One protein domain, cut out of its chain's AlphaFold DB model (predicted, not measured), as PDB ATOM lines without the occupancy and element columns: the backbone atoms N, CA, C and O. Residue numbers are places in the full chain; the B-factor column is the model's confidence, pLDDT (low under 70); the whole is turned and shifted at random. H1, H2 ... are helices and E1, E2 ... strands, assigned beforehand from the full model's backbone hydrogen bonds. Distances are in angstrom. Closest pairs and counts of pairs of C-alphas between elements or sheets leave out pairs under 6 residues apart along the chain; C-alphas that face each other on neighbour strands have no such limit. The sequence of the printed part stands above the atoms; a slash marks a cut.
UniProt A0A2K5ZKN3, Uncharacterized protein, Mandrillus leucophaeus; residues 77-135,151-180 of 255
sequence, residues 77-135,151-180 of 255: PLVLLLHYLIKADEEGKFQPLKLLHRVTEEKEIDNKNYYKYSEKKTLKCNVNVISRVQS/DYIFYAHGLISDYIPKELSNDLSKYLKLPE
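This is residues 77 to 135 and 151 to 180 of the 255 residues of an uncharacterized protein of Mandrillus leucophaeus (UniProt A0A2K5ZKN3). Picture an elongated, loosely joined model with a two-stranded hairpin, E1 and E2, at one end and two short helices running opposite ways, H3 and H4, toward the other. Helix H2 leads from the hairpin toward those two helices and packs on H4 with residues 119 to 123, while H1 lies near E2 and touches no other helix. You have 89 printed residues with four named helices and two named strands, in the order H1, E1, E2, H2, H3, H4; the sheet order is E1 - E2, antiparallel, and the class is mostly helix. The whole is only just compact, close to loose, with a radius of gyration of the C-alphas of 14.4 A and spans of 49 by 28 by 20 A.

Find C-alpha 77 at (34.588, -29.971, -29.763); from there H1, residues 77 to 90, runs 20.7 A. Pass residues 91 to 103, which hold no named element, to reach E1, residues 104 to 109, 15.3 A long. E2 follows at residues 112 to 117 and is 16.5 A long. Look next at C-alpha 119, (27.836, -39.996, -42.458), where H2 begins; it covers residues 119 to 132 and 20.5 A. After the cut come H3, residues 151 to 161, 15.0 A, and H4, residues 166 to 175, 14.2 A, whose last C-alpha is at (23.719, -32.913, -50.701).

H1 and E2 have their closest C-alphas at Leu 85 and Tyr 117, 5.9 A apart. E1 and E2 form an antiparallel hairpin at 149 degrees; look for N 105 and O 116 at 2.8 A and N 114 and O 107 at 2.8 A, both within hydrogen-bond range. H2 touches H4 with residues 119 to 123 alone, the closest C-alphas being those of Leu 123 and Leu 172, 6.2 A apart; at 71 degrees they are only just about perpendicular. H2 and H3 are close but not clearly touching, with the C-alphas of Ile 130 and Ala 156 closest at 6.8 A. H3 and H4 form a helical hairpin at a shallow tilt of 30 degrees; they only just touch, with 3 pairs of C-alphas within 8 A, the closest those of Ser 161 and Ser 169 at 5.6 A. H1 is apart from H2, H3 and H4. Every O i to N i+4 pair is within hydrogen-bond range in H3 and H4, against 8 of 10 in H1 and 8 of 10 in H2.

The two C-alphas farthest apart, those of Asp 110 and Asp 151, are 49.0 A apart. Residues 136 to 150 are not printed, and C-alphas 135 and 151 stand 16.9 A apart across this cut. Of the links printed whole, H1 to E1 is long. Mean pLDDT of the printed part is 71.4; look for values under 70 at residues 92 to 105, 110, 114, 122 to 135 and 178 to 180.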
ATOM      1  N   PRO A  77      33.890 -28.704 -29.979       75.06
ATOM      2  CA  PRO A  77      34.588 -29.971 -29.763       75.06
ATOM      3  C   PRO A  77      34.141 -31.100 -30.704       75.06
ATOM      4  O   PRO A  77      34.911 -32.031 -30.948       75.06
ATOM      5  N   LEU A  78      32.924 -31.024 -31.260       74.19
ATOM      6  CA  LEU A  78      32.423 -31.993 -32.236       74.19
ATOM      7  C   LEU A  78      33.290 -32.057 -33.495       74.19
ATOM      8  O   LEU A  78      33.436 -33.141 -34.053       74.19
ATOM      9  N   VAL A  79      33.891 -30.941 -33.921       75.69
ATOM     10  CA  VAL A  79      34.771 -30.901 -35.101       75.69
ATOM     11  C   VAL A  79      36.024 -31.747 -34.868       75.69
ATOM     12  O   VAL A  79      36.403 -32.549 -35.720       75.69
ATOM     13  N   LEU A  80      36.636 -31.638 -33.685       78.31
ATOM     14  CA  LEU A  80      37.782 -32.478 -33.330       78.31
ATOM     15  C   LEU A  80      37.380 -33.944 -33.205       78.31
ATOM     16  O   LEU A  80      38.089 -34.832 -33.675       78.31
ATOM     17  N   LEU A  81      36.241 -34.200 -32.566       77.62
ATOM     18  CA  LEU A  81      35.764 -35.553 -32.329       77.62
ATOM     19  C   LEU A  81      35.391 -36.269 -33.632       77.62
ATOM     20  O   LEU A  81      35.651 -37.464 -33.768       77.62
ATOM     21  N   LEU A  82      34.857 -35.536 -34.610       78.44
ATOM     22  CA  LEU A  82      34.553 -36.042 -35.944       78.44
ATOM     23  C   LEU A  82      35.794 -36.659 -36.606       78.44
ATOM     24  O   LEU A  82      35.705 -37.768 -37.127       78.44
ATOM     25  N   HIS A  83      36.956 -36.007 -36.516       79.62
ATOM     26  CA  HIS A  83      38.206 -36.539 -37.069       79.62
ATOM     27  C   HIS A  83      38.579 -37.906 -36.468       79.62
ATOM     28  O   HIS A  83      38.922 -38.837 -37.196       79.62
ATOM     29  N   TYR A  84      38.470 -38.058 -35.145       78.06
ATOM     30  CA  TYR A  84      38.773 -39.328 -34.476       78.06
ATOM     31  C   TYR A  84      37.751 -40.422 -34.791       78.06
ATOM     32  O   TYR A  84      38.126 -41.588 -34.893       78.06
ATOM     33  N   LEU A  85      36.475 -40.066 -34.949       77.94
ATOM     34  CA  LEU A  85      35.422 -41.027 -35.277       77.94
ATOM     35  C   LEU A  85      35.563 -41.594 -36.683       77.94
ATOM     36  O   LEU A  85      35.395 -42.795 -36.853       77.94
ATOM     37  N   ILE A  86      35.900 -40.752 -37.658       78.12
ATOM     38  CA  ILE A  86      36.148 -41.191 -39.037       78.12
ATOM     39  C   ILE A  86      37.331 -42.158 -39.056       78.12
ATOM     40  O   ILE A  86      37.221 -43.265 -39.571       78.12
ATOM     41  N   LYS A  87      38.420 -41.798 -38.370       80.25
ATOM     42  CA  LYS A  87      39.589 -42.669 -38.228       80.25
ATOM     43  C   LYS A  87      39.262 -44.001 -37.538       80.25
ATOM     44  O   LYS A  87      39.793 -45.041 -37.907       80.25
ATOM     45  N   ALA A  88      38.396 -43.992 -36.526       77.06
ATOM     46  CA  ALA A  88      37.976 -45.216 -35.845       77.06
ATOM     47  C   ALA A  88      37.053 -46.098 -36.710       77.06
ATOM     48  O   ALA A  88      37.074 -47.322 -36.561       77.06
ATOM     49  N   ASP A  89      36.260 -45.493 -37.599       77.69
ATOM     50  CA  ASP A  89      35.387 -46.211 -38.534       77.69
ATOM     51  C   ASP A  89      36.192 -46.928 -39.624       77.69
ATOM     52  O   ASP A  89      35.904 -48.088 -39.920       77.69
ATOM     53  N   GLU A  90      37.271 -46.311 -40.120       77.56
ATOM     54  CA  GLU A  90      38.253 -46.973 -40.999       77.56
ATOM     55  C   GLU A  90      38.862 -48.222 -40.341       77.56
ATOM     56  O   GLU A  90      39.111 -49.232 -40.999       77.56
ATOM     57  N   GLU A  91      39.064 -48.185 -39.021       76.38
ATOM     58  CA  GLU A  91      39.561 -49.322 -38.242       76.38
ATOM     59  C   GLU A  91      38.463 -50.336 -37.859       76.38
ATOM     60  O   GLU A  91      38.772 -51.384 -37.287       76.38
ATOM     61  N   GLY A  92      37.188 -50.046 -38.140       66.81
ATOM     62  CA  GLY A  92      36.043 -50.908 -37.830       66.81
ATOM     63  C   GLY A  92      35.769 -51.099 -36.333       66.81
ATOM     64  O   GLY A  92      35.129 -52.081 -35.945       66.81
ATOM     65  N   LYS A  93      36.264 -50.202 -35.469       63.62
ATOM     66  CA  LYS A  93      36.203 -50.355 -34.005       63.62
ATOM     67  C   LYS A  93      35.092 -49.506 -33.393       63.62
ATOM     68  O   LYS A  93      35.024 -48.298 -33.597       63.62
ATOM     69  N   PHE A  94      34.273 -50.129 -32.550       59.59
ATOM     70  CA  PHE A  94      33.266 -49.431 -31.753       59.59
ATOM     71  C   PHE A  94      33.901 -48.823 -30.498       59.59
ATOM     72  O   PHE A  94      34.581 -49.522 -29.744       59.59
ATOM     73  N   GLN A  95      33.662 -47.534 -30.253       63.69
ATOM     74  CA  GLN A  95      34.193 -46.820 -29.088       63.69
ATOM     75  C   GLN A  95      33.059 -46.487 -28.099       63.69
ATOM     76  O   GLN A  95      31.998 -46.014 -28.520       63.69
ATOM     77  N   PRO A  96      33.253 -46.700 -26.785       55.44
ATOM     78  CA  PRO A  96      32.279 -46.313 -25.770       55.44
ATOM     79  C   PRO A  96      32.443 -44.823 -25.423       55.44
ATOM     80  O   PRO A  96      33.175 -44.471 -24.500       55.44
ATOM     81  N   LEU A  97      31.776 -43.927 -26.159       61.59
ATOM     82  CA  LEU A  97      31.818 -42.479 -25.905       61.59
ATOM     83  C   LEU A  97      30.415 -41.872 -25.724       61.59
ATOM     84  O   LEU A  97      29.640 -41.760 -26.665       61.59
ATOM     85  N   LYS A  98      30.108 -41.399 -24.512       56.09
ATOM     86  CA  LYS A  98      28.752 -41.002 -24.070       56.09
ATOM     87  C   LYS A  98      28.213 -39.657 -24.606       56.09
ATOM     88  O   LYS A  98      27.209 -39.171 -24.101       56.09
ATOM     89  N   LEU A  99      28.846 -39.024 -25.597       56.16
ATOM     90  CA  LEU A  99      28.541 -37.633 -26.006       56.16
ATOM     91  C   LEU A  99      28.027 -37.475 -27.449       56.16
ATOM     92  O   LEU A  99      27.874 -36.358 -27.936       56.16
ATOM     93  N   LEU A 100      27.753 -38.572 -28.159       62.00
ATOM     94  CA  LEU A 100      27.752 -38.555 -29.624       62.00
ATOM     95  C   LEU A 100      26.403 -38.731 -30.325       62.00
ATOM     96  O   LEU A 100      26.371 -38.992 -31.530       62.00
ATOM     97  N   HIS A 101      25.284 -38.508 -29.640       62.34
ATOM     98  CA  HIS A 101      23.950 -38.704 -30.227       62.34
ATOM     99  C   HIS A 101      23.713 -37.898 -31.528       62.34
ATOM    100  O   HIS A 101      22.941 -38.307 -32.395       62.34
ATOM    101  N   ARG A 102      24.416 -36.766 -31.701       60.50
ATOM    102  CA  ARG A 102      24.293 -35.883 -32.875       60.50
ATOM    103  C   ARG A 102      25.004 -36.401 -34.138       60.50
ATOM    104  O   ARG A 102      24.551 -36.083 -35.232       60.50
ATOM    105  N   VAL A 103      26.081 -37.181 -34.000       61.56
ATOM    106  CA  VAL A 103      26.974 -37.583 -35.117       61.56
ATOM    107  C   VAL A 103      27.096 -39.109 -35.261       61.56
ATOM    108  O   VAL A 103      27.466 -39.605 -36.321       61.56
ATOM    109  N   THR A 104      26.737 -39.883 -34.235       65.25
ATOM    110  CA  THR A 104      26.887 -41.348 -34.246       65.25
ATOM    111  C   THR A 104      25.563 -42.098 -34.219       65.25
ATOM    112  O   THR A 104      24.517 -41.602 -33.786       65.25
ATOM    113  N   GLU A 105      25.602 -43.321 -34.730       65.94
ATOM    114  CA  GLU A 105      24.593 -44.349 -34.530       65.94
ATOM    115  C   GLU A 105      24.912 -45.138 -33.265       65.94
ATOM    116  O   GLU A 105      26.033 -45.608 -33.074       65.94
ATOM    117  N   GLU A 106      23.914 -45.258 -32.397       71.62
ATOM    118  CA  GLU A 106      24.001 -46.018 -31.161       71.62
ATOM    119  C   GLU A 106      23.535 -47.448 -31.428       71.62
ATOM    120  O   GLU A 106      22.470 -47.675 -32.008       71.62
ATOM    121  N   LYS A 107      24.355 -48.414 -31.024       71.19
ATOM    122  CA  LYS A 107      23.995 -49.825 -30.943       71.19
ATOM    123  C   LYS A 107      24.195 -50.277 -29.510       71.19
ATOM    124  O   LYS A 107      25.312 -50.262 -29.000       71.19
ATOM    125  N   GLU A 108      23.114 -50.685 -28.872       75.44
ATOM    126  CA  GLU A 108      23.170 -51.268 -27.541       75.44
ATOM    127  C   GLU A 108      23.416 -52.772 -27.662       75.44
ATOM    128  O   GLU A 108      22.667 -53.488 -28.331       75.44
ATOM    129  N   ILE A 109      24.501 -53.249 -27.054       73.69
ATOM    130  CA  ILE A 109      24.803 -54.677 -26.938       73.69
ATOM    131  C   ILE A 109      25.220 -54.919 -25.489       73.69
ATOM    132  O   ILE A 109      26.166 -54.299 -25.007       73.69
ATOM    133  N   ASP A 110      24.515 -55.820 -24.801       67.62
ATOM    134  CA  ASP A 110      24.829 -56.251 -23.431       67.62
ATOM    135  C   ASP A 110      24.936 -55.085 -22.419       67.62
ATOM    136  O   ASP A 110      25.937 -54.917 -21.720       67.62
ATOM    137  N   ASN A 111      23.903 -54.227 -22.386       73.94
ATOM    138  CA  ASN A 111      23.776 -53.083 -21.466       73.94
ATOM    139  C   ASN A 111      24.916 -52.043 -21.587       73.94
ATOM    140  O   ASN A 111      25.193 -51.266 -20.666       73.94
ATOM    141  N   LYS A 112      25.623 -52.053 -22.725       72.12
ATOM    142  CA  LYS A 112      26.656 -51.087 -23.099       72.12
ATOM    143  C   LYS A 112      26.303 -50.464 -24.443       72.12
ATOM    144  O   LYS A 112      26.025 -51.162 -25.420       72.12
ATOM    145  N   ASN A 113      26.386 -49.139 -24.493       71.44
ATOM    146  CA  ASN A 113      26.127 -48.376 -25.707       71.44
ATOM    147  C   ASN A 113      27.422 -48.261 -26.509       71.44
ATOM    148  O   ASN A 113      28.420 -47.705 -26.040       71.44
ATOM    149  N   TYR A 114      27.393 -48.804 -27.719       69.88
ATOM    150  CA  TYR A 114      28.459 -48.696 -28.698       69.88
ATOM    151  C   TYR A 114      28.076 -47.651 -29.733       69.88
ATOM    152  O   TYR A 114      26.968 -47.667 -30.269       69.88
ATOM    153  N   TYR A 115      29.011 -46.760 -30.040       71.31
ATOM    154  CA  TYR A 115      28.790 -45.699 -31.010       71.31
ATOM    155  C   TYR A 115      29.571 -46.011 -32.281       71.31
ATOM    156  O   TYR A 115      30.769 -46.302 -32.228       71.31
ATOM    157  N   LYS A 116      28.881 -45.956 -33.421       76.38
ATOM    158  CA  LYS A 116      29.478 -46.029 -34.755       76.38
ATOM    159  C   LYS A 116      29.286 -44.697 -35.472       76.38
ATOM    160  O   LYS A 116      28.223 -44.084 -35.371       76.38
ATOM    161  N   TYR A 117      30.306 -44.243 -36.190       75.25
ATOM    162  CA  TYR A 117      30.196 -43.068 -37.044       75.25
ATOM    163  C   TYR A 117      29.097 -43.256 -38.110       75.25
ATOM    164  O   TYR A 117      28.933 -44.347 -38.652       75.25
ATOM    165  N   SER A 118      28.310 -42.207 -38.379       74.00
ATOM    166  CA  SER A 118      27.262 -42.231 -39.407       74.00
ATOM    167  C   SER A 118      27.287 -40.960 -40.242       74.00
ATOM    168  O   SER A 118      26.850 -39.896 -39.802       74.00
ATOM    169  N   GLU A 119      27.729 -41.094 -41.490       70.19
ATOM    170  CA  GLU A 119      27.836 -39.996 -42.458       70.19
ATOM    171  C   GLU A 119      26.511 -39.250 -42.654       70.19
ATOM    172  O   GLU A 119      26.470 -38.020 -42.684       70.19
ATOM    173  N   LYS A 120      25.389 -39.982 -42.703       71.69
ATOM    174  CA  LYS A 120      24.055 -39.398 -42.909       71.69
ATOM    175  C   LYS A 120      23.660 -38.444 -41.782       71.69
ATOM    176  O   LYS A 120      23.037 -37.410 -42.038       71.69
ATOM    177  N   LYS A 121      24.009 -38.774 -40.532       71.38
ATOM    178  CA  LYS A 121      23.733 -37.909 -39.375       71.38
ATOM    179  C   LYS A 121      24.639 -36.678 -39.374       71.38
ATOM    180  O   LYS A 121      24.154 -35.579 -39.096       71.38
ATOM    181  N   THR A 122      25.907 -36.835 -39.753       68.88
ATOM    182  CA  THR A 122      26.874 -35.732 -39.866       68.88
ATOM    183  C   THR A 122      26.446 -34.700 -40.906       68.88
ATOM    184  O   THR A 122      26.416 -33.505 -40.612       68.88
ATOM    185  N   LEU A 123      26.019 -35.147 -42.093       65.19
ATOM    186  CA  LEU A 123      25.544 -34.257 -43.159       65.19
ATOM    187  C   LEU A 123      24.330 -33.432 -42.708       65.19
ATOM    188  O   LEU A 123      24.308 -32.214 -42.875       65.19
ATOM    189  N   LYS A 124      23.359 -34.062 -42.031       64.56
ATOM    190  CA  LYS A 124      22.204 -33.355 -41.450       64.56
ATOM    191  C   LYS A 124      22.618 -32.352 -40.366       64.56
ATOM    192  O   LYS A 124      22.025 -31.280 -40.251       64.56
ATOM    193  N   CYS A 125      23.611 -32.696 -39.552       54.16
ATOM    194  CA  CYS A 125      24.112 -31.841 -38.481       54.16
ATOM    195  C   CYS A 125      24.756 -30.553 -39.017       54.16
ATOM    196  O   CYS A 125      24.493 -29.483 -38.458       54.16
ATOM    197  N   ASN A 126      25.538 -30.651 -40.096       55.16
ATOM    198  CA  ASN A 126      26.270 -29.526 -40.685       55.16
ATOM    199  C   ASN A 126      25.347 -28.512 -41.374       55.16
ATOM    200  O   ASN A 126      25.584 -27.311 -41.276       55.16
ATOM    201  N   VAL A 127      24.235 -28.957 -41.969       55.25
ATOM    202  CA  VAL A 127      23.216 -28.052 -42.541       55.25
ATOM    203  C   VAL A 127      22.628 -27.112 -41.478       55.25
ATOM    204  O   VAL A 127      22.402 -25.936 -41.741       55.25
ATOM    205  N   ASN A 128      22.451 -27.593 -40.244       50.88
ATOM    206  CA  ASN A 128      21.981 -26.761 -39.130       50.88
ATOM    207  C   ASN A 128      23.067 -25.817 -38.577       50.88
ATOM    208  O   ASN A 128      22.761 -24.901 -37.822       50.88
ATOM    209  N   VAL A 129      24.346 -26.053 -38.893       51.06
ATOM    210  CA  VAL A 129      25.424 -25.099 -38.586       51.06
ATOM    211  C   VAL A 129      25.383 -23.952 -39.595       51.06
ATOM    212  O   VAL A 129      25.454 -22.800 -39.184       51.06
ATOM    213  N   ILE A 130      25.150 -24.247 -40.879       50.53
ATOM    214  CA  ILE A 130      25.005 -23.237 -41.943       50.53
ATOM    215  C   ILE A 130      23.834 -22.284 -41.643       50.53
ATOM    216  O   ILE A 130      24.008 -21.069 -41.704       50.53
ATOM    217  N   SER A 131      22.672 -22.799 -41.222       48.50
ATOM    218  CA  SER A 131      21.522 -21.944 -40.870       48.50
ATOM    219  C   SER A 131      21.759 -21.059 -39.637       48.50
ATOM    220  O   SER A 131      21.155 -19.997 -39.518       48.50
ATOM    221  N   ARG A 132      22.653 -21.458 -38.721       44.81
ATOM    222  CA  ARG A 132      23.006 -20.676 -37.521       44.81
ATOM    223  C   ARG A 132      24.011 -19.554 -37.788       44.81
ATOM    224  O   ARG A 132      24.123 -18.661 -36.956       44.81
ATOM    225  N   VAL A 133      24.723 -19.584 -38.917       45.22
ATOM    226  CA  VAL A 133      25.668 -18.524 -39.320       45.22
ATOM    227  C   VAL A 133      24.939 -17.291 -39.887       45.22
ATOM    228  O   VAL A 133      25.520 -16.213 -39.966       45.22
ATOM    229  N   GLN A 134      23.641 -17.386 -40.192       42.50
ATOM    230  CA  GLN A 134      22.841 -16.284 -40.745       42.50
ATOM    231  C   GLN A 134      22.371 -15.242 -39.704       42.50
ATOM    232  O   GLN A 134      21.228 -14.793 -39.758       42.50
ATOM    233  N   SER A 135      23.175 -14.826 -38.713       42.00
ATOM    234  CA  SER A 135      22.694 -13.825 -37.738       42.00
ATOM    235  C   SER A 135      23.693 -12.758 -37.279       42.00
ATOM    236  O   SER A 135      24.721 -13.048 -36.677       42.00
ATOM    237  N   ASP A 151      26.183 -18.068 -53.812       82.75
ATOM    238  CA  ASP A 151      27.554 -17.635 -53.518       82.75
ATOM    239  C   ASP A 151      27.830 -17.650 -52.005       82.75
ATOM    240  O   ASP A 151      28.911 -18.061 -51.572       82.75
ATOM    241  N   TYR A 152      26.835 -17.301 -51.180       84.25
ATOM    242  CA  TYR A 152      26.923 -17.426 -49.720       84.25
ATOM    243  C   TYR A 152      27.013 -18.888 -49.280       84.25
ATOM    244  O   TYR A 152      27.778 -19.215 -48.368       84.25
ATOM    245  N   ILE A 153      26.280 -19.784 -49.947       82.44
ATOM    246  CA  ILE A 153      26.346 -21.223 -49.674       82.44
ATOM    247  C   ILE A 153      27.711 -21.784 -50.102       82.44
ATOM    248  O   ILE A 153      28.296 -22.570 -49.355       82.44
ATOM    249  N   PHE A 154      28.265 -21.353 -51.242       82.88
ATOM    250  CA  PHE A 154      29.622 -21.721 -51.668       82.88
ATOM    251  C   PHE A 154      30.689 -21.225 -50.690       82.88
ATOM    252  O   PHE A 154      31.610 -21.969 -50.347       82.88
ATOM    253  N   TYR A 155      30.550 -19.997 -50.195       84.94
ATOM    254  CA  TYR A 155      31.465 -19.443 -49.204       84.94
ATOM    255  C   TYR A 155      31.392 -20.203 -47.871       84.94
ATOM    256  O   TYR A 155      32.422 -20.601 -47.323       84.94
ATOM    257  N   ALA A 156      30.180 -20.479 -47.378       84.38
ATOM    258  CA  ALA A 156      29.970 -21.257 -46.160       84.38
ATOM    259  C   ALA A 156      30.493 -22.696 -46.296       84.38
ATOM    260  O   ALA A 156      31.119 -23.214 -45.370       84.38
ATOM    261  N   HIS A 157      30.281 -23.332 -47.456       84.69
ATOM    262  CA  HIS A 157      30.855 -24.641 -47.780       84.69
ATOM    263  C   HIS A 157      32.380 -24.608 -47.705       84.69
ATOM    264  O   HIS A 157      32.960 -25.448 -47.020       84.69
ATOM    265  N   GLY A 158      33.012 -23.603 -48.320       86.69
ATOM    266  CA  GLY A 158      34.457 -23.400 -48.271       86.69
ATOM    267  C   GLY A 158      34.984 -23.314 -46.839       86.69
ATOM    268  O   GLY A 158      35.867 -24.086 -46.466       86.69
ATOM    269  N   LEU A 159      34.379 -22.466 -46.003       85.94
ATOM    270  CA  LEU A 159      34.777 -22.317 -44.599       85.94
ATOM    271  C   LEU A 159      34.656 -23.620 -43.803       85.94
ATOM    272  O   LEU A 159      35.517 -23.927 -42.988       85.94
ATOM    273  N   ILE A 160      33.592 -24.391 -44.027       85.19
ATOM    274  CA  ILE A 160      33.375 -25.668 -43.337       85.19
ATOM    275  C   ILE A 160      34.339 -26.744 -43.862       85.19
ATOM    276  O   ILE A 160      34.786 -27.596 -43.092       85.19
ATOM    277  N   SER A 161      34.684 -26.704 -45.152       87.06
ATOM    278  CA  SER A 161      35.579 -27.675 -45.787       87.06
ATOM    279  C   SER A 161      37.002 -27.660 -45.217       87.06
ATOM    280  O   SER A 161      37.661 -28.694 -45.228       87.06
ATOM    281  N   ASP A 162      37.445 -26.542 -44.632       85.88
ATOM    282  CA  ASP A 162      38.745 -26.448 -43.954       85.88
ATOM    283  C   ASP A 162      38.813 -27.301 -42.673       85.88
ATOM    284  O   ASP A 162      39.895 -27.688 -42.228       85.88
ATOM    285  N   TYR A 163      37.656 -27.618 -42.083       82.00
ATOM    286  CA  TYR A 163      37.527 -28.345 -40.816       82.00
ATOM    287  C   TYR A 163      37.132 -29.820 -40.980       82.00
ATOM    288  O   TYR A 163      37.117 -30.566 -39.999       82.00
ATOM    289  N   ILE A 164      36.787 -30.253 -42.195       84.50
ATOM    290  CA  ILE A 164      36.210 -31.573 -42.482       84.50
ATOM    291  C   ILE A 164      37.053 -32.277 -43.561       84.50
ATOM    292  O   ILE A 164      37.567 -31.617 -44.461       84.50
ATOM    293  N   PRO A 165      37.219 -33.615 -43.524       84.50
ATOM    294  CA  PRO A 165      37.922 -34.326 -44.587       84.50
ATOM    295  C   PRO A 165      37.253 -34.167 -45.958       84.50
ATOM    296  O   PRO A 165      36.047 -33.930 -46.088       84.50
ATOM    297  N   LYS A 166      38.067 -34.318 -47.006       85.62
ATOM    298  CA  LYS A 166      37.674 -34.029 -48.390       85.62
ATOM    299  C   LYS A 166      36.538 -34.923 -48.887       85.62
ATOM    300  O   LYS A 166      35.730 -34.440 -49.675       85.62
ATOM    301  N   GLU A 167      36.439 -36.177 -48.429       84.94
ATOM    302  CA  GLU A 167      35.335 -37.060 -48.835       84.94
ATOM    303  C   GLU A 167      33.984 -36.484 -48.395       84.94
ATOM    304  O   GLU A 167      33.091 -36.276 -49.217       84.94
ATOM    305  N   LEU A 168      33.874 -36.106 -47.120       82.69
ATOM    306  CA  LEU A 168      32.648 -35.535 -46.564       82.69
ATOM    307  C   LEU A 168      32.326 -34.157 -47.143       82.69
ATOM    308  O   LEU A 168      31.153 -33.822 -47.292       82.69
ATOM    309  N   SER A 169      33.340 -33.360 -47.488       86.81
ATOM    310  CA  SER A 169      33.142 -32.076 -48.172       86.81
ATOM    311  C   SER A 169      32.461 -32.257 -49.537       86.81
ATOM    312  O   SER A 169      31.522 -31.521 -49.860       86.81
ATOM    313  N   ASN A 170      32.878 -33.272 -50.302       85.94
ATOM    314  CA  ASN A 170      32.283 -33.614 -51.595       85.94
ATOM    315  C   ASN A 170      30.858 -34.160 -51.451       85.94
ATOM    316  O   ASN A 170      29.993 -33.884 -52.278       85.94
ATOM    317  N   ASP A 171      30.581 -34.940 -50.410       85.62
ATOM    318  CA  ASP A 171      29.223 -35.438 -50.180       85.62
ATOM    319  C   ASP A 171      28.288 -34.341 -49.668       85.62
ATOM    320  O   ASP A 171      27.105 -34.315 -50.019       85.62
ATOM    321  N   LEU A 172      28.823 -33.379 -48.916       82.88
ATOM    322  CA  LEU A 172      28.090 -32.199 -48.480       82.88
ATOM    323  C   LEU A 172      27.773 -31.264 -49.655       82.88
ATOM    324  O   LEU A 172      26.649 -30.769 -49.728       82.88
ATOM    325  N   SER A 173      28.687 -31.082 -50.614       83.44
ATOM    326  CA  SER A 173      28.401 -30.296 -51.824       83.44
ATOM    327  C   SER A 173      27.338 -30.957 -52.710       83.44
ATOM    328  O   SER A 173      26.415 -30.275 -53.164       83.44
ATOM    329  N   LYS A 174      27.378 -32.290 -52.869       86.44
ATOM    330  CA  LYS A 174      26.314 -33.061 -53.544       86.44
ATOM    331  C   LYS A 174      24.967 -32.924 -52.831       86.44
ATOM    332  O   LYS A 174      23.946 -32.730 -53.487       86.44
ATOM    333  N   TYR A 175      24.947 -33.020 -51.498       80.69
ATOM    334  CA  TYR A 175      23.719 -32.913 -50.701       80.69
ATOM    335  C   TYR A 175      23.079 -31.524 -50.803       80.69
ATOM    336  O   TYR A 175      21.861 -31.410 -50.944       80.69
ATOM    337  N   LEU A 176      23.904 -30.474 -50.784       78.81
ATOM    338  CA  LEU A 176      23.469 -29.088 -50.955       78.81
ATOM    339  C   LEU A 176      23.071 -28.751 -52.400       78.81
ATOM    340  O   LEU A 176      22.610 -27.640 -52.645       78.81
ATOM    341  N   LYS A 177      23.201 -29.699 -53.343       73.25
ATOM    342  CA  LYS A 177      22.943 -29.501 -54.777       73.25
ATOM    343  C   LYS A 177      23.710 -28.305 -55.339       73.25
ATOM    344  O   LYS A 177      23.195 -27.573 -56.183       73.25
ATOM    345  N   LEU A 178      24.931 -28.097 -54.854       66.44
ATOM    346  CA  LEU A 178      25.790 -27.067 -55.408       66.44
ATOM    347  C   LEU A 178      26.163 -27.474 -56.841       66.44
ATOM    348  O   LEU A 178      26.489 -28.645 -57.057       66.44
ATOM    349  N   PRO A 179      26.098 -26.552 -57.820       57.66
ATOM    350  CA  PRO A 179      26.663 -26.787 -59.140       57.66
ATOM    351  C   PRO A 179      28.078 -27.352 -58.993       57.66
ATOM    352  O   PRO A 179      28.928 -26.734 -58.349       57.66
ATOM    353  N   GLU A 180      28.313 -28.544 -59.549       48.50
ATOM    354  CA  GLU A 180      29.659 -29.101 -59.665       48.50
ATOM    355  C   GLU A 180      30.524 -28.032 -60.344       48.50
ATOM    356  O   GLU A 180      30.074 -27.472 -61.352       48.50
TER     357      GLU A 180